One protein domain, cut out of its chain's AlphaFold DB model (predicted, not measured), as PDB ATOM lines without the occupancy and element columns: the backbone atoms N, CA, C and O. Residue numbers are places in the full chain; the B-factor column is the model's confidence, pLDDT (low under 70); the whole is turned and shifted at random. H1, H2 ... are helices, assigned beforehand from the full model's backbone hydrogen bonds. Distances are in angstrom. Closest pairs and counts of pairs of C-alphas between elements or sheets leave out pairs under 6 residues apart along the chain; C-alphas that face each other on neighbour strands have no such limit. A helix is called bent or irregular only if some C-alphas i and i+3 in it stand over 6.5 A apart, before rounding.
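What this domain is: This is residues 22 to 192 of the 197 residues of an uncharacterized protein of Labilithrix luteola (UniProt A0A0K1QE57). A long helical hairpin of H1 and H2 makes one end of a rod, with its turn at residues 52 to 58 sticking out free. At the other end the second half of H2 and the first part of H1 join a thicker body, in which H4, H5 and H6 pack together and the short H3 sits beside H2 and H4. The printed part has 171 residues with six named helices, in the order H1 H2 H3 H4 H5 H6, and no named strand; the class is all helix. The whole is loose, with a radius of gyration of the C-alphas of 20.0 A and spans of 71 by 33 by 23 A.

Where its parts are: The longest helix is H2, residues 60 to 93, 49.3 A from C-alpha 60 at (-5.390, 4.580, 47.758) to C-alpha 93. H1, residues 22 to 50, starts with C-alpha 22 at (-20.499, 11.620, 14.770) and is 42.2 A long. H3 is residues 110 to 118, H4 residues 120 to 144, 36.1 A, and H5 residues 153 to 165. H6, residues 167 to 191, is 37.2 A long and ends with C-alpha 191 at (-25.174, 9.300, -7.896). H4 has a kink of 28 degrees near residue 131. H6 is irregular, with C-alphas 168 and 171 7.1 A apart, and H4 only just, with C-alphas 121 and 124 6.7 A apart.

How they stand to each other: Helices H1, H2, H4, H5 and H6 form a bundle, a group of helices side by side. H2 and H1, a hairpin, touch at a shallow tilt of 20 degrees, opposite ways; their closest C-alphas, Phe 41 and Ala 65, are 4.4 A apart. With residues 84 to 92 alone H2 touches H3, also a hairpin, closest at the C-alphas of Trp 91 and Pro 110, 5.0 A; the tilt of 34 degrees is only just shallow. H1 touches H6 with residues 24 to 35 alone, opposite ways at 6 degrees, a shallow tilt; the closest C-alphas, Gly 31 and Pro 171, are 5.3 A apart. H5 and H6, a hairpin, touch closest at the C-alphas of Pro 163 and Ala 170, 4.5 A. H4 and H5, a hairpin, touch closest at the C-alphas of Phe 131 and Ala 156, 5.6 A. H1 and H4 are apart. In H1 and H2 every O i to N i+4 pair is within hydrogen-bond range; in H3 3 of 5 are, in H4 15 of 21, in H5 7 of 9 and in H6 17 of 21.

The domain as a whole: The two C-alphas farthest apart, those of Lys 54 and Ala 144, are 71.2 A apart. The printed part has no cut. The link from H2 to H3, 16 residues, is long. The mean pLDDT of the printed part is 90.4; residues 52 to 53 and 55 to 56 are under 70.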
ATOM      1  N   TRP A  22     -20.513  11.439  13.318       91.12
ATOM      2  CA  TRP A  22     -20.499  11.620  14.770       91.12
ATOM      3  C   TRP A  22     -20.150  10.322  15.500       91.12
ATOM      4  O   TRP A  22     -19.391  10.375  16.462       91.12
ATOM      5  N   ILE A  23     -20.621   9.160  15.025       90.81
ATOM      6  CA  ILE A  23     -20.382   7.861  15.680       90.81
ATOM      7  C   ILE A  23     -18.890   7.562  15.699       90.81
ATOM      8  O   ILE A  23     -18.313   7.270  16.747       90.81
ATOM      9  N   ARG A  24     -18.257   7.716  14.536       92.94
ATOM     10  CA  ARG A  24     -16.823   7.534  14.349       92.94
ATOM     11  C   ARG A  24     -16.015   8.466  15.260       92.94
ATOM     12  O   ARG A  24     -15.058   8.031  15.901       92.94
ATOM     13  N   ASN A  25     -16.400   9.742  15.349       93.62
ATOM     14  CA  ASN A  25     -15.703  10.728  16.180       93.62
ATOM     15  C   ASN A  25     -15.884  10.456  17.686       93.62
ATOM     16  O   ASN A  25     -14.914  10.534  18.438       93.62
ATOM     17  N   VAL A  26     -17.093  10.089  18.129       94.38
ATOM     18  CA  VAL A  26     -17.355   9.700  19.526       94.38
ATOM     19  C   VAL A  26     -16.564   8.448  19.888       94.38
ATOM     20  O   VAL A  26     -15.970   8.391  20.964       94.38
ATOM     21  N   ARG A  27     -16.471   7.466  18.983       93.81
ATOM     22  CA  ARG A  27     -15.666   6.265  19.225       93.81
ATOM     23  C   ARG A  27     -14.172   6.571  19.317       93.81
ATOM     24  O   ARG A  27     -13.502   5.990  20.164       93.81
ATOM     25  N   LEU A  28     -13.654   7.495  18.502       94.38
ATOM     26  CA  LEU A  28     -12.270   7.963  18.632       94.38
ATOM     27  C   LEU A  28     -12.032   8.607  20.005       94.38
ATOM     28  O   LEU A  28     -11.060   8.259  20.669       94.38
ATOM     29  N   GLY A  29     -12.937   9.485  20.453       94.50
ATOM     30  CA  GLY A  29     -12.875  10.082  21.789       94.50
ATOM     31  C   GLY A  29     -12.888   9.028  22.901       94.50
ATOM     32  O   GLY A  29     -12.040   9.057  23.789       94.50
ATOM     33  N   GLY A  30     -13.779   8.036  22.802       93.75
ATOM     34  CA  GLY A  30     -13.810   6.886  23.708       93.75
ATOM     35  C   GLY A  30     -12.506   6.082  23.700       93.75
ATOM     36  O   GLY A  30     -12.020   5.701  24.759       93.75
ATOM     37  N   GLY A  31     -11.892   5.889  22.530       93.44
ATOM     38  CA  GLY A  31     -10.594   5.226  22.390       93.44
ATOM     39  C   GLY A  31      -9.437   5.984  23.040       93.44
ATOM     40  O   GLY A  31      -8.598   5.380  23.704       93.44
ATOM     41  N   VAL A  32      -9.411   7.315  22.927       95.94
ATOM     42  CA  VAL A  32      -8.431   8.150  23.641       95.94
ATOM     43  C   VAL A  32      -8.604   8.002  25.154       95.94
ATOM     44  O   VAL A  32      -7.625   7.775  25.862       95.94
ATOM     45  N   LEU A  33      -9.845   8.053  25.651       96.00
ATOM     46  CA  LEU A  33     -10.135   7.859  27.075       96.00
ATOM     47  C   LEU A  33      -9.741   6.461  27.572       96.00
ATOM     48  O   LEU A  33      -9.250   6.341  28.690       96.00
ATOM     49  N   GLN A  34      -9.889   5.416  26.752       93.94
ATOM     50  CA  GLN A  34      -9.407   4.072  27.090       93.94
ATOM     51  C   GLN A  34      -7.892   4.050  27.274       93.94
ATOM     52  O   GLN A  34      -7.407   3.510  28.262       93.94
ATOM     53  N   VAL A  35      -7.130   4.643  26.351       94.50
ATOM     54  CA  VAL A  35      -5.665   4.685  26.476       94.50
ATOM     55  C   VAL A  35      -5.258   5.429  27.748       94.50
ATOM     56  O   VAL A  35      -4.414   4.936  28.492       94.50
ATOM     57  N   LEU A  36      -5.901   6.562  28.050       95.94
ATOM     58  CA  LEU A  36      -5.645   7.315  29.281       95.94
ATOM     59  C   LEU A  36      -5.982   6.506  30.542       95.94
ATOM     60  O   LEU A  36      -5.181   6.477  31.476       95.94
ATOM     61  N   ALA A  37      -7.123   5.811  30.560       95.31
ATOM     62  CA  ALA A  37      -7.515   4.949  31.672       95.31
ATOM     63  C   ALA A  37      -6.524   3.789  31.872       95.31
ATOM     64  O   ALA A  37      -6.152   3.490  33.003       95.31
ATOM     65  N   LEU A  38      -6.038   3.184  30.783       94.31
ATOM     66  CA  LEU A  38      -5.058   2.100  30.836       94.31
ATOM     67  C   LEU A  38      -3.693   2.585  31.347       94.31
ATOM     68  O   LEU A  38      -3.090   1.934  32.195       94.31
ATOM     69  N   VAL A  39      -3.218   3.741  30.871       95.12
ATOM     70  CA  VAL A  39      -1.971   4.354  31.355       95.12
ATOM     71  C   VAL A  39      -2.081   4.697  32.839       95.12
ATOM     72  O   VAL A  39      -1.175   4.382  33.606       95.12
ATOM     73  N   GLY A  40      -3.201   5.290  33.261       94.56
ATOM     74  CA  GLY A  40      -3.435   5.609  34.667       94.56
ATOM     75  C   GLY A  40      -3.536   4.361  35.552       94.56
ATOM     76  O   GLY A  40      -2.996   4.360  36.654       94.56
ATOM     77  N   PHE A  41      -4.152   3.280  35.061       94.94
ATOM     78  CA  PHE A  41      -4.167   1.984  35.742       94.94
ATOM     79  C   PHE A  41      -2.748   1.447  35.963       94.94
ATOM     80  O   PHE A  41      -2.388   1.110  37.090       94.94
ATOM     81  N   VAL A  42      -1.923   1.421  34.911       94.31
ATOM     82  CA  VAL A  42      -0.529   0.957  34.998       94.31
ATOM     83  C   VAL A  42       0.283   1.832  35.956       94.31
ATOM     84  O   VAL A  42       1.004   1.304  36.797       94.31
ATOM     85  N   ALA A  43       0.135   3.157  35.883       93.81
ATOM     86  CA  ALA A  43       0.799   4.077  36.804       93.81
ATOM     87  C   ALA A  43       0.375   3.836  38.264       93.81
ATOM     88  O   ALA A  43       1.231   3.768  39.143       93.81
ATOM     89  N   GLY A  44      -0.923   3.641  38.519       91.12
ATOM     90  CA  GLY A  44      -1.448   3.326  39.848       91.12
ATOM     91  C   GLY A  44      -0.904   2.009  40.404       91.12
ATOM     92  O   GLY A  44      -0.531   1.956  41.573       91.12
ATOM     93  N   LEU A  45      -0.767   0.974  39.565       90.62
ATOM     94  CA  LEU A  45      -0.137  -0.290  39.961       90.62
ATOM     95  C   LEU A  45       1.346  -0.130  40.312       90.62
ATOM     96  O   LEU A  45       1.800  -0.714  41.290       90.62
ATOM     97  N   ILE A  46       2.099   0.653  39.533       91.50
ATOM     98  CA  ILE A  46       3.524   0.902  39.799       91.50
ATOM     99  C   ILE A  46       3.695   1.635  41.133       91.50
ATOM    100  O   ILE A  46       4.515   1.227  41.951       91.50
ATOM    101  N   VAL A  47       2.900   2.685  41.364       90.94
ATOM    102  CA  VAL A  47       2.925   3.442  42.624       90.94
ATOM    103  C   VAL A  47       2.565   2.535  43.797       90.94
ATOM    104  O   VAL A  47       3.295   2.513  44.785       90.94
ATOM    105  N   SER A  48       1.509   1.731  43.653       87.62
ATOM    106  CA  SER A  48       1.072   0.784  44.679       87.62
ATOM    107  C   SER A  48       2.150  -0.244  45.034       87.62
ATOM    108  O   SER A  48       2.442  -0.467  46.205       87.62
ATOM    109  N   ALA A  49       2.826  -0.803  44.028       86.31
ATOM    110  CA  ALA A  49       3.904  -1.769  44.229       86.31
ATOM    111  C   ALA A  49       5.160  -1.172  44.893       86.31
ATOM    112  O   ALA A  49       5.976  -1.916  45.430       86.31
ATOM    113  N   SER A  50       5.331   0.153  44.839       85.62
ATOM    114  CA  SER A  50       6.465   0.868  45.441       85.62
ATOM    115  C   SER A  50       6.194   1.409  46.850       85.62
ATOM    116  O   SER A  50       7.115   1.911  47.492       85.62
ATOM    117  N   GLY A  51       4.945   1.349  47.322       77.81
ATOM    118  CA  GLY A  51       4.548   1.893  48.616       77.81
ATOM    119  C   GLY A  51       4.718   0.891  49.758       77.81
ATOM    120  O   GLY A  51       4.203  -0.224  49.688       77.81
ATOM    121  N   ASP A  52       5.352   1.317  50.855       69.62
ATOM    122  CA  ASP A  52       5.338   0.595  52.135       69.62
ATOM    123  C   ASP A  52       3.949   0.721  52.785       69.62
ATOM    124  O   ASP A  52       3.709   1.540  53.677       69.62
ATOM    125  N   THR A  53       2.989  -0.059  52.295       68.81
ATOM    126  CA  THR A  53       1.631  -0.093  52.847       68.81
ATOM    127  C   THR A  53       1.544  -1.094  53.993       68.81
ATOM    128  O   THR A  53       1.994  -2.239  53.908       68.81
ATOM    129  N   LYS A  54       0.982  -0.649  55.120       71.56
ATOM    130  CA  LYS A  54       0.779  -1.499  56.297       71.56
ATOM    131  C   LYS A  54      -0.326  -2.516  56.009       71.56
ATOM    132  O   LYS A  54      -1.358  -2.179  55.433       71.56
ATOM    133  N   ALA A  55      -0.126  -3.754  56.454       60.34
ATOM    134  CA  ALA A  55      -1.109  -4.820  56.295       60.34
ATOM    135  C   ALA A  55      -2.459  -4.424  56.929       60.34
ATOM    136  O   ALA A  55      -2.530  -4.191  58.135       60.34
ATOM    137  N   GLY A  56      -3.517  -4.361  56.113       66.00
ATOM    138  CA  GLY A  56      -4.892  -4.081  56.549       66.00
ATOM    139  C   GLY A  56      -5.482  -2.749  56.073       66.00
ATOM    140  O   GLY A  56      -6.696  -2.583  56.164       66.00
ATOM    141  N   GLU A  57      -4.680  -1.835  55.520       74.62
ATOM    142  CA  GLU A  57      -5.176  -0.600  54.897       74.62
ATOM    143  C   GLU A  57      -5.279  -0.756  53.373       74.62
ATOM    144  O   GLU A  57      -4.388  -1.301  52.722       74.62
ATOM    145  N   MET A  58      -6.389  -0.288  52.788       70.44
ATOM    146  CA  MET A  58      -6.537  -0.239  51.335       70.44
ATOM    147  C   MET A  58      -5.657   0.886  50.798       70.44
ATOM    148  O   MET A  58      -5.942   2.059  51.030       70.44
ATOM    149  N   ASP A  59      -4.603   0.522  50.076       85.44
ATOM    150  CA  ASP A  59      -3.751   1.482  49.387       85.44
ATOM    151  C   ASP A  59      -4.598   2.358  48.439       85.44
ATOM    152  O   ASP A  59      -5.232   1.828  47.514       85.44
ATOM    153  N   PRO A  60      -4.633   3.691  48.631       87.25
ATOM    154  CA  PRO A  60      -5.390   4.580  47.758       87.25
ATOM    155  C   PRO A  60      -4.943   4.476  46.294       87.25
ATOM    156  O   PRO A  60      -5.783   4.600  45.400       87.25
ATOM    157  N   ALA A  61      -3.663   4.192  46.021       87.62
ATOM    158  CA  ALA A  61      -3.175   4.006  44.655       87.62
ATOM    159  C   ALA A  61      -3.765   2.741  44.009       87.62
ATOM    160  O   ALA A  61      -4.210   2.786  42.857       87.62
ATOM    161  N   ALA A  62      -3.861   1.640  44.761       87.44
ATOM    162  CA  ALA A  62      -4.509   0.412  44.306       87.44
ATOM    163  C   ALA A  62      -6.010   0.616  44.041       87.44
ATOM    164  O   ALA A  62      -6.526   0.158  43.020       87.44
ATOM    165  N   ALA A  63      -6.714   1.340  44.917       90.25
ATOM    166  CA  ALA A  63      -8.134   1.641  44.733       90.25
ATOM    167  C   ALA A  63      -8.387   2.463  43.455       90.25
ATOM    168  O   ALA A  63      -9.283   2.140  42.669       90.25
ATOM    169  N   VAL A  64      -7.557   3.482  43.203       92.50
ATOM    170  CA  VAL A  64      -7.608   4.276  41.965       92.50
ATOM    171  C   VAL A  64      -7.313   3.406  40.744       92.50
ATOM    172  O   VAL A  64      -8.040   3.490  39.754       92.50
ATOM    173  N   ALA A  65      -6.307   2.528  40.808       92.88
ATOM    174  CA  ALA A  65      -5.978   1.615  39.714       92.88
ATOM    175  C   ALA A  65      -7.171   0.705  39.360       92.88
ATOM    176  O   ALA A  65      -7.570   0.632  38.196       92.88
ATOM    177  N   VAL A  66      -7.809   0.076  40.353       93.31
ATOM    178  CA  VAL A  66      -9.008  -0.755  40.135       93.31
ATOM    179  C   VAL A  66     -10.144   0.057  39.505       93.31
ATOM    180  O   VAL A  66     -10.772  -0.407  38.551       93.31
ATOM    181  N   GLY A  67     -10.374   1.286  39.978       95.19
ATOM    182  CA  GLY A  67     -11.369   2.192  39.398       95.19
ATOM    183  C   GLY A  67     -11.094   2.522  37.928       95.19
ATOM    184  O   GLY A  67     -12.004   2.471  37.098       95.19
ATOM    185  N   LEU A  68      -9.834   2.791  37.576       95.88
ATOM    186  CA  LEU A  68      -9.417   3.068  36.200       95.88
ATOM    187  C   LEU A  68      -9.527   1.839  35.293       95.88
ATOM    188  O   LEU A  68      -9.936   1.974  34.139       95.88
ATOM    189  N   MET A  69      -9.254   0.640  35.813       94.94
ATOM    190  CA  MET A  69      -9.508  -0.598  35.074       94.94
ATOM    191  C   MET A  69     -11.008  -0.813  34.832       94.94
ATOM    192  O   MET A  69     -11.409  -1.153  33.721       94.94
ATOM    193  N   GLY A  70     -11.857  -0.548  35.829       95.50
ATOM    194  CA  GLY A  70     -13.313  -0.577  35.660       95.50
ATOM    195  C   GLY A  70     -13.800   0.407  34.591       95.50
ATOM    196  O   GLY A  70     -14.552   0.032  33.691       95.50
ATOM    197  N   LEU A  71     -13.312   1.652  34.634       95.56
ATOM    198  CA  LEU A  71     -13.613   2.668  33.624       95.56
ATOM    199  C   LEU A  71     -13.167   2.230  32.223       95.56
ATOM    200  O   LEU A  71     -13.918   2.394  31.260       95.56
ATOM    201  N   TRP A  72     -11.977   1.634  32.107       94.69
ATOM    202  CA  TRP A  72     -11.472   1.093  30.848       94.69
ATOM    203  C   TRP A  72     -12.422   0.045  30.250       94.69
ATOM    204  O   TRP A  72     -12.780   0.152  29.076       94.69
ATOM    205  N   TYR A  73     -12.909  -0.907  31.057       93.81
ATOM    206  CA  TYR A  73     -13.877  -1.918  30.614       93.81
ATOM    207  C   TYR A  73     -15.215  -1.312  30.166       93.81
ATOM    208  O   TYR A  73     -15.780  -1.732  29.154       93.81
ATOM    209  N   VAL A  74     -15.729  -0.307  30.878       95.31
ATOM    210  CA  VAL A  74     -16.984   0.366  30.500       95.31
ATOM    211  C   VAL A  74     -16.828   1.110  29.175       95.31
ATOM    212  O   VAL A  74     -17.657   0.962  28.274       95.31
ATOM    213  N   LEU A  75     -15.743   1.875  29.023       94.31
ATOM    214  CA  LEU A  75     -15.440   2.577  27.777       94.31
ATOM    215  C   LEU A  75     -15.270   1.594  26.623       94.31
ATOM    216  O   LEU A  75     -15.692   1.871  25.499       94.31
ATOM    217  N   LEU A  76     -14.659   0.444  26.887       91.56
ATOM    218  CA  LEU A  76     -14.501  -0.599  25.896       91.56
ATOM    219  C   LEU A  76     -15.844  -1.099  25.361       91.56
ATOM    220  O   LEU A  76     -16.062  -1.110  24.143       91.56
ATOM    221  N   LEU A  77     -16.749  -1.478  26.262       92.69
ATOM    222  CA  LEU A  77     -18.089  -1.929  25.895       92.69
ATOM    223  C   LEU A  77     -18.832  -0.847  25.106       92.69
ATOM    224  O   LEU A  77     -19.378  -1.135  24.041       92.69
ATOM    225  N   ALA A  78     -18.771   0.409  25.560       94.19
ATOM    226  CA  ALA A  78     -19.387   1.533  24.863       94.19
ATOM    227  C   ALA A  78     -18.856   1.691  23.425       94.19
ATOM    228  O   ALA A  78     -19.640   1.781  22.480       94.19
ATOM    229  N   THR A  79     -17.533   1.660  23.223       92.50
ATOM    230  CA  THR A  79     -16.949   1.769  21.871       92.50
ATOM    231  C   THR A  79     -17.272   0.579  20.973       92.50
ATOM    232  O   THR A  79     -17.460   0.758  19.769       92.50
ATOM    233  N   SER A  80     -17.397  -0.618  21.549       90.81
ATOM    234  CA  SER A  80     -17.791  -1.824  20.824       90.81
ATOM    235  C   SER A  80     -19.243  -1.731  20.357       90.81
ATOM    236  O   SER A  80     -19.525  -1.998  19.194       90.81
ATOM    237  N   ILE A  81     -20.153  -1.244  21.207       93.44
ATOM    238  CA  ILE A  81     -21.545  -0.973  20.824       93.44
ATOM    239  C   ILE A  81     -21.602   0.065  19.698       93.44
ATOM    240  O   ILE A  81     -22.302  -0.143  18.710       93.44
ATOM    241  N   LEU A  82     -20.830   1.153  19.782       93.56
ATOM    242  CA  LEU A  82     -20.780   2.154  18.711       93.56
ATOM    243  C   LEU A  82     -20.271   1.573  17.384       93.56
ATOM    244  O   LEU A  82     -20.824   1.893  16.333       93.56
ATOM    245  N   ASN A  83     -19.275   0.682  17.419       92.25
ATOM    246  CA  ASN A  83     -18.809  -0.037  16.231       92.25
ATOM    247  C   ASN A  83     -19.925  -0.899  15.613       92.25
ATOM    248  O   ASN A  83     -20.123  -0.901  14.402       92.25
ATOM    249  N   LEU A  84     -20.700  -1.592  16.447       92.94
ATOM    250  CA  LEU A  84     -21.844  -2.389  16.005       92.94
ATOM    251  C   LEU A  84     -22.947  -1.528  15.366       92.94
ATOM    252  O   LEU A  84     -23.493  -1.898  14.325       92.94
ATOM    253  N   VAL A  85     -23.238  -0.359  15.945       93.62
ATOM    254  CA  VAL A  85     -24.181   0.614  15.370       93.62
ATOM    255  C   VAL A  85     -23.672   1.133  14.026       93.62
ATOM    256  O   VAL A  85     -24.449   1.223  13.077       93.62
ATOM    257  N   TRP A  86     -22.376   1.435  13.914       94.12
ATOM    258  CA  TRP A  86     -21.779   1.873  12.653       94.12
ATOM    259  C   TRP A  86     -21.907   0.806  11.560       94.12
ATOM    260  O   TRP A  86     -22.377   1.105  10.464       94.12
ATOM    261  N   ILE A  87     -21.591  -0.459  11.876       93.25
ATOM    262  CA  ILE A  87     -21.769  -1.595  10.958       93.25
ATOM    263  C   ILE A  87     -23.233  -1.681  10.510       93.25
ATOM    264  O   ILE A  87     -23.509  -1.768   9.313       93.25
ATOM    265  N   TYR A  88     -24.183  -1.602  11.444       92.81
ATOM    266  CA  TYR A  88     -25.610  -1.614  11.120       92.81
ATOM    267  C   TYR A  88     -26.003  -0.474  10.167       92.81
ATOM    268  O   TYR A  88     -26.708  -0.706   9.179       92.81
ATOM    269  N   GLN A  89     -25.539   0.754  10.424       91.75
ATOM    270  CA  GLN A  89     -25.808   1.903   9.556       91.75
ATOM    271  C   GLN A  89     -25.210   1.711   8.164       91.75
ATOM    272  O   GLN A  89     -25.894   1.949   7.170       91.75
ATOM    273  N   PHE A  90     -23.974   1.218   8.081       92.88
ATOM    274  CA  PHE A  90     -23.311   0.974   6.805       92.88
ATOM    275  C   PHE A  90     -24.079  -0.058   5.972       92.88
ATOM    276  O   PHE A  90     -24.394   0.183   4.810       92.88
ATOM    277  N   TRP A  91     -24.465  -1.186   6.568       91.56
ATOM    278  CA  TRP A  91     -25.236  -2.212   5.860       91.56
ATOM    279  C   TRP A  91     -26.660  -1.768   5.516       91.56
ATOM    280  O   TRP A  91     -27.222  -2.235   4.524       91.56
ATOM    281  N   SER A  92     -27.239  -0.847   6.287       89.94
ATOM    282  CA  SER A  92     -28.524  -0.216   5.960       89.94
ATOM    283  C   SER A  92     -28.413   0.729   4.763       89.94
ATOM    284  O   SER A  92     -29.336   0.802   3.953       89.94
ATOM    285  N   TRP A  93     -27.279   1.419   4.630       90.12
ATOM    286  CA  TRP A  93     -26.979   2.303   3.508       90.12
ATOM    287  C   TRP A  93     -26.844   1.546   2.181       90.12
ATOM    288  O   TRP A  93     -27.410   1.974   1.177       90.12
ATOM    289  N   VAL A  94     -26.167   0.396   2.180       90.00
ATOM    290  CA  VAL A  94     -25.956  -0.416   0.969       90.00
ATOM    291  C   VAL A  94     -27.301  -0.804   0.323       90.00
ATOM    292  O   VAL A  94     -28.178  -1.320   1.028       90.00
ATOM    293  N   PRO A  95     -27.480  -0.632  -1.004       86.62
ATOM    294  CA  PRO A  95     -28.676  -1.085  -1.717       86.62
ATOM    295  C   PRO A  95     -28.895  -2.600  -1.561       86.62
ATOM    296  O   PRO A  95     -27.930  -3.355  -1.692       86.62
ATOM    297  N   PRO A  96     -30.128  -3.095  -1.340       84.12
ATOM    298  CA  PRO A  96     -30.373  -4.518  -1.060       84.12
ATOM    299  C   PRO A  96     -29.832  -5.508  -2.087       84.12
ATOM    300  O   PRO A  96     -29.346  -6.570  -1.706       84.12
ATOM    301  N   GLU A  97     -29.828  -5.142  -3.366       83.69
ATOM    302  CA  GLU A  97     -29.266  -5.957  -4.451       83.69
ATOM    303  C   GLU A  97     -27.755  -6.200  -4.292       83.69
ATOM    304  O   GLU A  97     -27.222  -7.218  -4.730       83.69
ATOM    305  N   GLN A  98     -27.061  -5.283  -3.616       87.06
ATOM    306  CA  GLN A  98     -25.617  -5.314  -3.398       87.06
ATOM    307  C   GLN A  98     -25.238  -5.834  -2.003       87.06
ATOM    308  O   GLN A  98     -24.053  -5.959  -1.704       87.06
ATOM    309  N   ARG A  99     -26.211  -6.186  -1.144       88.75
ATOM    310  CA  ARG A  99     -25.964  -6.664   0.232       88.75
ATOM    311  C   ARG A  99     -25.524  -8.129   0.287       88.75
ATOM    312  O   ARG A  99     -26.223  -8.986   0.824       88.75
ATOM    313  N   HIS A 100     -24.366  -8.425  -0.284       89.62
ATOM    314  CA  HIS A 100     -23.728  -9.737  -0.227       89.62
ATOM    315  C   HIS A 100     -22.218  -9.601  -0.461       89.62
ATOM    316  O   HIS A 100     -21.745  -8.648  -1.083       89.62
ATOM    317  N   THR A 101     -21.438 -10.565   0.023       90.25
ATOM    318  CA  THR A 101     -19.966 -10.508   0.003       90.25
ATOM    319  C   THR A 101     -19.390 -11.689  -0.771       90.25
ATOM    320  O   THR A 101     -20.107 -12.631  -1.111       90.25
ATOM    321  N   LYS A 102     -18.084 -11.676  -1.073       88.44
ATOM    322  CA  LYS A 102     -17.450 -12.834  -1.732       88.44
ATOM    323  C   LYS A 102     -17.428 -14.067  -0.824       88.44
ATOM    324  O   LYS A 102     -17.586 -15.182  -1.311       88.44
ATOM    325  N   MET A 103     -17.260 -13.859   0.483       86.69
ATOM    326  CA  MET A 103     -17.262 -14.933   1.484       86.69
ATOM    327  C   MET A 103     -18.671 -15.410   1.848       86.69
ATOM    328  O   MET A 103     -18.842 -16.568   2.220       86.69
ATOM    329  N   TRP A 104     -19.675 -14.543   1.719       88.19
ATOM    330  CA  TRP A 104     -21.066 -14.840   2.032       88.19
ATOM    331  C   TRP A 104     -21.972 -14.437   0.869       88.19
ATOM    332  O   TRP A 104     -22.385 -13.285   0.734       88.19
ATOM    333  N   LYS A 105     -22.282 -15.421   0.018       84.81
ATOM    334  CA  LYS A 105     -23.045 -15.232  -1.227       84.81
ATOM    335  C   LYS A 105     -24.541 -14.976  -1.015       84.81
ATOM    336  O   LYS A 105     -25.228 -14.603  -1.958       84.81
ATOM    337  N   LYS A 106     -25.054 -15.207   0.195       87.25
ATOM    338  CA  LYS A 106     -26.464 -14.973   0.526       87.25
ATOM    339  C   LYS A 106     -26.694 -13.498   0.852       87.25
ATOM    340  O   LYS A 106     -25.775 -12.792   1.256       87.25
ATOM    341  N   TYR A 107     -27.941 -13.065   0.715       87.25
ATOM    342  CA  TYR A 107     -28.375 -11.741   1.151       87.25
ATOM    343  C   TYR A 107     -28.082 -11.510   2.639       87.25
ATOM    344  O   TYR A 107     -28.291 -12.404   3.464       87.25
ATOM    345  N   ILE A 108     -27.612 -10.305   2.962       89.81
ATOM    346  CA  ILE A 108     -27.310  -9.854   4.320       89.81
ATOM    347  C   ILE A 108     -28.236  -8.686   4.653       89.81
ATOM    348  O   ILE A 108     -28.075  -7.577   4.147       89.81
ATOM    349  N   SER A 109     -29.209  -8.908   5.533       90.06
ATOM    350  CA  SER A 109     -29.949  -7.790   6.128       90.06
ATOM    351  C   SER A 109     -29.068  -7.031   7.136       90.06
ATOM    352  O   SER A 109     -28.196  -7.640   7.760       90.06
ATOM    353  N   PRO A 110     -29.310  -5.728   7.379       88.69
ATOM    354  CA  PRO A 110     -28.579  -4.974   8.403       88.69
ATOM    355  C   PRO A 110     -28.685  -5.603   9.801       88.69
ATOM    356  O   PRO A 110     -27.718  -5.621  10.559       88.69
ATOM    357  N   GLY A 111     -29.840  -6.198  10.117       88.94
ATOM    358  CA  GLY A 111     -30.039  -6.961  11.349       88.94
ATOM    359  C   GLY A 111     -29.195  -8.238  11.408       88.94
ATOM    360  O   GLY A 111     -28.633  -8.535  12.454       88.94
ATOM    361  N   GLN A 112     -29.040  -8.967  10.297       89.56
ATOM    362  CA  GLN A 112     -28.151 -10.139  10.231       89.56
ATOM    363  C   GLN A 112     -26.674  -9.756  10.323       89.56
ATOM    364  O   GLN A 112     -25.910 -10.465  10.976       89.56
ATOM    365  N   ALA A 113     -26.282  -8.632   9.709       89.62
ATOM    366  CA  ALA A 113     -24.919  -8.110   9.789       89.62
ATOM    367  C   ALA A 113     -24.477  -7.937  11.250       89.62
ATOM    368  O   ALA A 113     -23.372  -8.337  11.611       89.62
ATOM    369  N   LEU A 114     -25.377  -7.426  12.093       92.19
ATOM    370  CA  LEU A 114     -25.166  -7.267  13.526       92.19
ATOM    371  C   LEU A 114     -25.385  -8.570  14.319       92.19
ATOM    372  O   LEU A 114     -24.543  -8.955  15.123       92.19
ATOM    373  N   GLY A 115     -26.504  -9.262  14.103       90.31
ATOM    374  CA  GLY A 115     -26.939 -10.391  14.931       90.31
ATOM    375  C   GLY A 115     -25.940 -11.544  14.965       90.31
ATOM    376  O   GLY A 115     -25.680 -12.122  16.017       90.31
ATOM    377  N   PHE A 116     -25.309 -11.840  13.831       92.69
ATOM    378  CA  PHE A 116     -24.318 -12.908  13.746       92.69
ATOM    379  C   PHE A 116     -22.980 -12.568  14.421       92.69
ATOM    380  O   PHE A 116     -22.231 -13.486  14.752       92.69
ATOM    381  N   LEU A 117     -22.707 -11.289  14.722       91.00
ATOM    382  CA  LEU A 117     -21.574 -10.909  15.575       91.00
ATOM    383  C   LEU A 117     -21.791 -11.315  17.041       91.00
ATOM    384  O   LEU A 117     -20.818 -11.400  17.777       91.00
ATOM    385  N   PHE A 118     -23.013 -11.609  17.488       90.62
ATOM    386  CA  PHE A 118     -23.259 -12.025  18.875       90.62
ATOM    387  C   PHE A 118     -23.135 -13.535  19.110       90.62
ATOM    388  O   PHE A 118     -23.194 -13.983  20.251       90.62
ATOM    389  N   ILE A 119     -22.952 -14.334  18.056       92.00
ATOM    390  CA  ILE A 119     -22.836 -15.792  18.162       92.00
ATOM    391  C   ILE A 119     -21.364 -16.142  18.443       92.00
ATOM    392  O   ILE A 119     -20.555 -15.987  17.533       92.00
ATOM    393  N   PRO A 120     -20.973 -16.652  19.626       82.25
ATOM    394  CA  PRO A 120     -19.564 -16.707  20.044       82.25
ATOM    395  C   PRO A 120     -18.621 -17.427  19.070       82.25
ATOM    396  O   PRO A 120     -17.595 -16.881  18.675       82.25
ATOM    397  N   TYR A 121     -18.985 -18.630  18.616       87.50
ATOM    398  CA  TYR A 121     -18.147 -19.410  17.694       87.50
ATOM    399  C   TYR A 121     -18.181 -18.889  16.255       87.50
ATOM    400  O   TYR A 121     -17.224 -19.056  15.504       87.50
ATOM    401  N   PHE A 122     -19.283 -18.253  15.859       90.56
ATOM    402  CA  PHE A 122     -19.453 -17.721  14.510       90.56
ATOM    403  C   PHE A 122     -18.935 -16.281  14.383       90.56
ATOM    404  O   PHE A 122     -18.630 -15.840  13.277       90.56
ATOM    405  N   ASN A 123     -18.775 -15.574  15.505       91.00
ATOM    406  CA  ASN A 123     -18.362 -14.179  15.583       91.00
ATOM    407  C   ASN A 123     -17.036 -13.943  14.857       91.00
ATOM    408  O   ASN A 123     -16.980 -13.061  14.007       91.00
ATOM    409  N   ILE A 124     -16.009 -14.761  15.120       89.62
ATOM    410  CA  ILE A 124     -14.675 -14.572  14.527       89.62
ATOM    411  C   ILE A 124     -14.763 -14.624  13.002       89.62
ATOM    412  O   ILE A 124     -14.345 -13.685  12.331       89.62
ATOM    413  N   TYR A 125     -15.362 -15.683  12.447       91.88
ATOM    414  CA  TYR A 125     -15.586 -15.799  11.004       91.88
ATOM    415  C   TYR A 125     -16.421 -14.628  10.471       91.88
ATOM    416  O   TYR A 125     -16.078 -14.020   9.456       91.88
ATOM    417  N   TRP A 126     -17.498 -14.271  11.169       94.50
ATOM    418  CA  TRP A 126     -18.411 -13.226  10.732       94.50
ATOM    419  C   TRP A 126     -17.775 -11.832  10.741       94.50
ATOM    420  O   TRP A 126     -18.073 -11.022   9.867       94.50
ATOM    421  N   MET A 127     -16.826 -11.560  11.639       91.69
ATOM    422  CA  MET A 127     -16.031 -10.332  11.604       91.69
ATOM    423  C   MET A 127     -15.257 -10.209  10.283       91.69
ATOM    424  O   MET A 127     -15.292  -9.144   9.665       91.69
ATOM    425  N   PHE A 128     -14.650 -11.290   9.770       92.50
ATOM    426  CA  PHE A 128     -14.044 -11.265   8.429       92.50
ATOM    427  C   PHE A 128     -15.087 -10.938   7.358       92.50
ATOM    428  O   PHE A 128     -14.845 -10.065   6.521       92.50
ATOM    429  N   VAL A 129     -16.256 -11.590   7.402       93.56
ATOM    430  CA  VAL A 129     -17.352 -11.345   6.449       93.56
ATOM    431  C   VAL A 129     -17.795  -9.883   6.466       93.56
ATOM    432  O   VAL A 129     -18.022  -9.322   5.398       93.56
ATOM    433  N   MET A 130     -17.879  -9.241   7.634       93.69
ATOM    434  CA  MET A 130     -18.302  -7.844   7.755       93.69
ATOM    435  C   MET A 130     -17.228  -6.861   7.282       93.69
ATOM    436  O   MET A 130     -17.501  -6.056   6.393       93.69
ATOM    437  N   PHE A 131     -16.005  -6.934   7.814       92.56
ATOM    438  CA  PHE A 131     -14.957  -5.952   7.504       92.56
ATOM    439  C   PHE A 131     -14.462  -6.057   6.055       92.56
ATOM    440  O   PHE A 131     -14.367  -5.048   5.355       92.56
ATOM    441  N   LEU A 132     -14.208  -7.272   5.558       94.38
ATOM    442  CA  LEU A 132     -13.845  -7.470   4.149       94.38
ATOM    443  C   LEU A 132     -15.057  -7.333   3.222       94.38
ATOM    444  O   LEU A 132     -14.907  -6.930   2.069       94.38
ATOM    445  N   GLY A 133     -16.257  -7.619   3.727       92.69
ATOM    446  CA  GLY A 133     -17.503  -7.418   2.998       92.69
ATOM    447  C   GLY A 133     -17.748  -5.966   2.625       92.69
ATOM    448  O   GLY A 133     -18.128  -5.694   1.493       92.69
ATOM    449  N   ILE A 134     -17.459  -5.036   3.536       94.00
ATOM    450  CA  ILE A 134     -17.530  -3.594   3.266       94.00
ATOM    451  C   ILE A 134     -16.645  -3.227   2.070       94.00
ATOM    452  O   ILE A 134     -17.108  -2.562   1.146       94.00
ATOM    453  N   HIS A 135     -15.399  -3.712   2.036       94.56
ATOM    454  CA  HIS A 135     -14.511  -3.516   0.890       94.56
ATOM    455  C   HIS A 135     -15.108  -4.091  -0.403       94.56
ATOM    456  O   HIS A 135     -15.170  -3.391  -1.411       94.56
ATOM    457  N   ASP A 136     -15.561  -5.350  -0.383       93.56
ATOM    458  CA  ASP A 136     -16.114  -6.022  -1.565       93.56
ATOM    459  C   ASP A 136     -17.362  -5.323  -2.121       93.56
ATOM    460  O   ASP A 136     -17.551  -5.261  -3.337       93.56
ATOM    461  N   VAL A 137     -18.222  -4.814  -1.240       93.56
ATOM    462  CA  VAL A 137     -19.433  -4.086  -1.621       93.56
ATOM    463  C   VAL A 137     -19.072  -2.737  -2.229       93.56
ATOM    464  O   VAL A 137     -19.572  -2.413  -3.303       93.56
ATOM    465  N   LEU A 138     -18.180  -1.969  -1.598       93.69
ATOM    466  CA  LEU A 138     -17.743  -0.680  -2.139       93.69
ATOM    467  C   LEU A 138     -17.049  -0.841  -3.498       93.69
ATOM    468  O   LEU A 138     -17.327  -0.076  -4.417       93.69
ATOM    469  N   ASP A 139     -16.188  -1.848  -3.651       94.12
ATOM    470  CA  ASP A 139     -15.450  -2.106  -4.896       94.12
ATOM    471  C   ASP A 139     -16.405  -2.445  -6.046       94.12
ATOM    472  O   ASP A 139     -16.291  -1.939  -7.160       94.12
ATOM    473  N   ARG A 140     -17.439  -3.228  -5.744       90.94
ATOM    474  CA  ARG A 140     -18.489  -3.571  -6.699       90.94
ATOM    475  C   ARG A 140     -19.391  -2.387  -7.040       90.94
ATOM    476  O   ARG A 140     -19.669  -2.152  -8.212       90.94
ATOM    477  N   MET A 141     -19.849  -1.640  -6.036       90.62
ATOM    478  CA  MET A 141     -20.706  -0.470  -6.253       90.62
ATOM    479  C   MET A 141     -19.989   0.619  -7.040       90.62
ATOM    480  O   MET A 141     -20.639   1.339  -7.788       90.62
ATOM    481  N   ARG A 142     -18.659   0.697  -6.952       91.44
ATOM    482  CA  ARG A 142     -17.847   1.626  -7.742       91.44
ATOM    483  C   ARG A 142     -17.993   1.437  -9.253       91.44
ATOM    484  O   ARG A 142     -17.829   2.404  -9.989       91.44
ATOM    485  N   VAL A 143     -18.335   0.234  -9.720       89.56
ATOM    486  CA  VAL A 143     -18.618  -0.019 -11.144       89.56
ATOM    487  C   VAL A 143     -19.872   0.737 -11.596       89.56
ATOM    488  O   VAL A 143     -19.892   1.281 -12.695       89.56
ATOM    489  N   ALA A 144     -20.902   0.800 -10.746       87.50
ATOM    490  CA  ALA A 144     -22.141   1.529 -11.022       87.50
ATOM    491  C   ALA A 144     -22.048   3.022 -10.649       87.50
ATOM    492  O   ALA A 144     -22.646   3.868 -11.311       87.50
ATOM    493  N   TYR A 145     -21.279   3.347  -9.608       89.44
ATOM    494  CA  TYR A 145     -21.139   4.685  -9.033       89.44
ATOM    495  C   TYR A 145     -19.651   5.032  -8.864       89.44
ATOM    496  O   TYR A 145     -19.093   4.848  -7.778       89.44
ATOM    497  N   PRO A 146     -18.979   5.525  -9.921       88.19
ATOM    498  CA  PRO A 146     -17.536   5.749  -9.900       88.19
ATOM    499  C   PRO A 146     -17.095   6.744  -8.822       88.19
ATOM    500  O   PRO A 146     -17.576   7.873  -8.770       88.19
ATOM    501  N   THR A 147     -16.131   6.347  -7.993       91.88
ATOM    502  CA  THR A 147     -15.513   7.176  -6.944       91.88
ATOM    503  C   THR A 147     -14.063   7.504  -7.266       91.88
ATOM    504  O   THR A 147     -13.390   6.767  -8.001       91.88
ATOM    505  N   ARG A 148     -13.571   8.610  -6.695       89.38
ATOM    506  CA  ARG A 148     -12.176   9.046  -6.847       89.38
ATOM    507  C   ARG A 148     -11.227   8.086  -6.143       89.38
ATOM    508  O   ARG A 148     -10.166   7.761  -6.672       89.38
ATOM    509  N   GLU A 149     -11.615   7.639  -4.957       89.38
ATOM    510  CA  GLU A 149     -10.820   6.738  -4.135       89.38
ATOM    511  C   GLU A 149     -11.219   5.276  -4.351       89.38
ATOM    512  O   GLU A 149     -12.381   4.950  -4.621       89.38
ATOM    513  N   VAL A 150     -10.230   4.390  -4.230       90.56
ATOM    514  CA  VAL A 150     -10.420   2.939  -4.299       90.56
ATOM    515  C   VAL A 150     -10.603   2.399  -2.878       90.56
ATOM    516  O   VAL A 150      -9.859   2.799  -1.974       90.56
ATOM    517  N   PRO A 151     -11.556   1.486  -2.640       91.19
ATOM    518  CA  PRO A 151     -11.628   0.751  -1.382       91.19
ATOM    519  C   PRO A 151     -10.295   0.051  -1.086       91.19
ATOM    520  O   PRO A 151      -9.723  -0.617  -1.943       91.19
ATOM    521  N   SER A 152      -9.775   0.212   0.133       91.69
ATOM    522  CA  SER A 152      -8.484  -0.362   0.526       91.69
ATOM    523  C   SER A 152      -8.680  -1.676   1.281       91.69
ATOM    524  O   SER A 152      -9.102  -1.685   2.440       91.69
ATOM    525  N   LYS A 153      -8.352  -2.803   0.638       92.31
ATOM    526  CA  LYS A 153      -8.366  -4.126   1.284       92.31
ATOM    527  C   LYS A 153      -7.397  -4.224   2.474       92.31
ATOM    528  O   LYS A 153      -7.807  -4.770   3.499       92.31
ATOM    529  N   PRO A 154      -6.157  -3.689   2.408       94.06
ATOM    530  CA  PRO A 154      -5.264  -3.669   3.566       94.06
ATOM    531  C   PRO A 154      -5.870  -2.933   4.761       94.06
ATOM    532  O   PRO A 154      -5.740  -3.402   5.885       94.06
ATOM    533  N   LEU A 155      -6.584  -1.827   4.532       93.19
ATOM    534  CA  LEU A 155      -7.200  -1.061   5.614       93.19
ATOM    535  C   LEU A 155      -8.318  -1.849   6.315       93.19
ATOM    536  O   LEU A 155      -8.394  -1.833   7.540       93.19
ATOM    537  N   ALA A 156      -9.121  -2.601   5.554       92.88
ATOM    538  CA  ALA A 156     -10.126  -3.514   6.105       92.88
ATOM    539  C   ALA A 156      -9.494  -4.647   6.937       92.88
ATOM    540  O   ALA A 156      -9.988  -4.975   8.013       92.88
ATOM    541  N   LEU A 157      -8.379  -5.220   6.463       94.12
ATOM    542  CA  LEU A 157      -7.632  -6.239   7.209       94.12
ATOM    543  C   LEU A 157      -7.025  -5.674   8.494       94.12
ATOM    544  O   LEU A 157      -7.116  -6.316   9.535       94.12
ATOM    545  N   MET A 158      -6.445  -4.474   8.451       93.75
ATOM    546  CA  MET A 158      -5.871  -3.831   9.635       93.75
ATOM    547  C   MET A 158      -6.948  -3.520  10.678       93.75
ATOM    548  O   MET A 158      -6.747  -3.806  11.857       93.75
ATOM    549  N   ALA A 159      -8.109  -3.009  10.254       93.06
ATOM    550  CA  ALA A 159      -9.244  -2.729  11.139       93.06
ATOM    551  C   ALA A 159      -9.798  -3.978  11.842       93.06
ATOM    552  O   ALA A 159     -10.453  -3.851  12.878       93.06
ATOM    553  N   LEU A 160      -9.514  -5.162  11.296       92.12
ATOM    554  CA  LEU A 160      -9.879  -6.454  11.860       92.12
ATOM    555  C   LEU A 160      -8.766  -7.063  12.725       92.12
ATOM    556  O   LEU A 160      -9.027  -7.453  13.855       92.12
ATOM    557  N   ILE A 161      -7.540  -7.161  12.199       93.12
ATOM    558  CA  ILE A 161      -6.432  -7.917  12.807       93.12
ATOM    559  C   ILE A 161      -5.785  -7.148  13.960       93.12
ATOM    560  O   ILE A 161      -5.491  -7.741  14.997       93.12
ATOM    561  N   VAL A 162      -5.575  -5.834  13.815       92.06
ATOM    562  CA  VAL A 162      -4.910  -5.030  14.853       92.06
ATOM    563  C   VAL A 162      -5.655  -5.091  16.193       92.06
ATOM    564  O   VAL A 162      -4.981  -5.320  17.192       92.06
ATOM    565  N   PRO A 163      -6.999  -4.996  16.262       89.00
ATOM    566  CA  PRO A 163      -7.738  -5.212  17.508       89.00
ATOM    567  C   PRO A 163      -7.462  -6.542  18.222       89.00
ATOM    568  O   PRO A 163      -7.507  -6.581  19.447       89.00
ATOM    569  N   PHE A 164      -7.179  -7.627  17.492       87.88
ATOM    570  CA  PHE A 164      -6.882  -8.927  18.109       87.88
ATOM    571  C   PHE A 164      -5.483  -8.979  18.727       87.88
ATOM    572  O   PHE A 164      -5.281  -9.678  19.714       87.88
ATOM    573  N   VAL A 165      -4.520  -8.257  18.148       88.94
ATOM    574  CA  VAL A 165      -3.123  -8.249  18.611       88.94
ATOM    575  C   VAL A 165      -2.891  -7.153  19.649       88.94
ATOM    576  O   VAL A 165      -2.241  -7.370  20.666       88.94
ATOM    577  N   PHE A 166      -3.426  -5.963  19.388       87.38
ATOM    578  CA  PHE A 166      -3.284  -4.786  20.225       87.38
ATOM    579  C   PHE A 166      -4.624  -4.067  20.343       87.38
ATOM    580  O   PHE A 166      -4.941  -3.096  19.655       87.38
ATOM    581  N   PHE A 167      -5.420  -4.584  21.264       82.69
ATOM    582  CA  PHE A 167      -6.793  -4.181  21.495       82.69
ATOM    583  C   PHE A 167      -7.019  -2.671  21.717       82.69
ATOM    584  O   PHE A 167      -7.952  -2.133  21.117       82.69
ATOM    585  N   PRO A 168      -6.155  -1.928  22.444       86.75
ATOM    586  CA  PRO A 168      -6.304  -0.475  22.576       86.75
ATOM    587  C   PRO A 168      -6.164   0.301  21.257       86.75
ATOM    588  O   PRO A 168      -6.660   1.421  21.157       86.75
ATOM    589  N   ALA A 169      -5.519  -0.263  20.227       87.75
ATOM    590  CA  ALA A 169      -5.430   0.384  18.917       87.75
ATOM    591  C   ALA A 169      -6.704   0.238  18.070       87.75
ATOM    592  O   ALA A 169      -6.843   0.936  17.060       87.75
ATOM    593  N   ALA A 170      -7.646  -0.621  18.472       89.19
ATOM    594  CA  ALA A 170      -8.878  -0.877  17.734       89.19
ATOM    595  C   ALA A 170      -9.645   0.394  17.316       89.19
ATOM    596  O   ALA A 170      -9.863   0.566  16.112       89.19
ATOM    597  N   PRO A 171      -9.998   1.327  18.227       90.44
ATOM    598  CA  PRO A 171     -10.759   2.522  17.859       90.44
ATOM    599  C   PRO A 171     -10.027   3.416  16.850       90.44
ATOM    600  O   PRO A 171     -10.683   4.069  16.041       90.44
ATOM    601  N   PHE A 172      -8.690   3.418  16.849       92.75
ATOM    602  CA  PHE A 172      -7.875   4.243  15.956       92.75
ATOM    603  C   PHE A 172      -7.798   3.655  14.547       92.75
ATOM    604  O   PHE A 172      -8.031   4.360  13.567       92.75
ATOM    605  N   VAL A 173      -7.515   2.357  14.420       94.38
ATOM    606  CA  VAL A 173      -7.429   1.718  13.097       94.38
ATOM    607  C   VAL A 173      -8.810   1.651  12.444       94.38
ATOM    608  O   VAL A 173      -8.952   1.971  11.261       94.38
ATOM    609  N   GLN A 174      -9.843   1.325  13.224       93.44
ATOM    610  CA  GLN A 174     -11.223   1.344  12.742       93.44
ATOM    611  C   GLN A 174     -11.658   2.763  12.356       93.44
ATOM    612  O   GLN A 174     -12.320   2.922  11.339       93.44
ATOM    613  N   PHE A 175     -11.220   3.814  13.065       94.88
ATOM    614  CA  PHE A 175     -11.498   5.200  12.666       94.88
ATOM    615  C   PHE A 175     -11.018   5.509  11.241       94.88
ATOM    616  O   PHE A 175     -11.766   6.095  10.457       94.88
ATOM    617  N   PHE A 176      -9.790   5.116  10.882       95.00
ATOM    618  CA  PHE A 176      -9.277   5.347   9.528       95.00
ATOM    619  C   PHE A 176     -10.056   4.555   8.480       95.00
ATOM    620  O   PHE A 176     -10.384   5.102   7.428       95.00
ATOM    621  N   PHE A 177     -10.384   3.296   8.777       94.88
ATOM    622  CA  PHE A 177     -11.189   2.454   7.897       94.88
ATOM    623  C   PHE A 177     -12.585   3.029   7.648       94.88
ATOM    624  O   PHE A 177     -12.998   3.165   6.498       94.88
ATOM    625  N   GLU A 178     -13.285   3.429   8.703       94.50
ATOM    626  CA  GLU A 178     -14.623   4.007   8.601       94.50
ATOM    627  C   GLU A 178     -14.609   5.348   7.892       94.50
ATOM    628  O   GLU A 178     -15.426   5.577   7.010       94.50
ATOM    629  N   LYS A 179     -13.640   6.214   8.207       94.88
ATOM    630  CA  LYS A 179     -13.464   7.490   7.506       94.88
ATOM    631  C   LYS A 179     -13.266   7.284   6.004       94.88
ATOM    632  O   LYS A 179     -13.796   8.063   5.214       94.88
ATOM    633  N   HIS A 180     -12.510   6.255   5.621       94.56
ATOM    634  CA  HIS A 180     -12.300   5.879   4.222       94.56
ATOM    635  C   HIS A 180     -13.595   5.374   3.576       94.56
ATOM    636  O   HIS A 180     -14.006   5.872   2.531       94.56
ATOM    637  N   ALA A 181     -14.279   4.432   4.229       93.88
ATOM    638  CA  ALA A 181     -15.530   3.857   3.742       93.88
ATOM    639  C   ALA A 181     -16.650   4.907   3.610       93.88
ATOM    640  O   ALA A 181     -17.341   4.945   2.596       93.88
ATOM    641  N   GLU A 182     -16.794   5.794   4.596       93.50
ATOM    642  CA  GLU A 182     -17.766   6.891   4.600       93.50
ATOM    643  C   GLU A 182     -17.489   7.906   3.497       93.50
ATOM    644  O   GLU A 182     -18.425   8.374   2.859       93.50
ATOM    645  N   ARG A 183     -16.221   8.243   3.231       92.94
ATOM    646  CA  ARG A 183     -15.872   9.161   2.137       92.94
ATOM    647  C   ARG A 183     -16.327   8.605   0.793       92.94
ATOM    648  O   ARG A 183     -16.990   9.308   0.036       92.94
ATOM    649  N   ILE A 184     -16.032   7.331   0.538       93.12
ATOM    650  CA  ILE A 184     -16.486   6.627  -0.666       93.12
ATOM    651  C   ILE A 184     -18.021   6.601  -0.713       93.12
ATOM    652  O   ILE A 184     -18.610   6.918  -1.746       93.12
ATOM    653  N   ALA A 185     -18.682   6.302   0.406       91.25
ATOM    654  CA  ALA A 185     -20.140   6.282   0.492       91.25
ATOM    655  C   ALA A 185     -20.779   7.652   0.202       91.25
ATOM    656  O   ALA A 185     -21.747   7.740  -0.554       91.25
ATOM    657  N   HIS A 186     -20.206   8.733   0.735       90.75
ATOM    658  CA  HIS A 186     -20.637  10.103   0.464       90.75
ATOM    659  C   HIS A 186     -20.423  10.517  -0.995       90.75
ATOM    660  O   HIS A 186     -21.246  11.252  -1.529       90.75
ATOM    661  N   GLU A 187     -19.367  10.041  -1.661       90.81
ATOM    662  CA  GLU A 187     -19.184  10.259  -3.101       90.81
ATOM    663  C   GLU A 187     -20.213   9.486  -3.942       90.81
ATOM    664  O   GLU A 187     -20.625   9.949  -5.008       90.81
ATOM    665  N   MET A 188     -20.632   8.301  -3.493       89.88
ATOM    666  CA  MET A 188     -21.634   7.488  -4.191       89.88
ATOM    667  C   MET A 188     -23.056   8.023  -3.993       89.88
ATOM    668  O   MET A 188     -23.846   7.981  -4.934       89.88
ATOM    669  N   GLN A 189     -23.380   8.559  -2.811       87.62
ATOM    670  CA  GLN A 189     -24.744   8.950  -2.427       87.62
ATOM    671  C   GLN A 189     -25.484   9.823  -3.456       87.62
ATOM    672  O   GLN A 189     -26.609   9.467  -3.798       87.62
ATOM    673  N   PRO A 190     -24.906  10.912  -4.003       85.88
ATOM    674  CA  PRO A 190     -25.603  11.774  -4.960       85.88
ATOM    675  C   PRO A 190     -25.846  11.109  -6.321       85.88
ATOM    676  O   PRO A 190     -26.641  11.603  -7.112       85.88
ATOM    677  N   ARG A 191     -25.118  10.027  -6.619       84.56
ATOM    678  CA  ARG A 191     -25.174   9.300  -7.896       84.56
ATOM    679  C   ARG A 191     -26.115   8.103  -7.837       84.56
ATOM    680  O   ARG A 191     -26.489   7.569  -8.878       84.56
ATOM    681  N   MET A 192     -26.465   7.662  -6.633       82.31
ATOM    682  CA  MET A 192     -27.447   6.608  -6.450       82.31
ATOM    683  C   MET A 192     -28.841   7.154  -6.755       82.31
ATOM    684  O   MET A 192     -29.120   8.311  -6.437       82.31
TER     685      MET A 192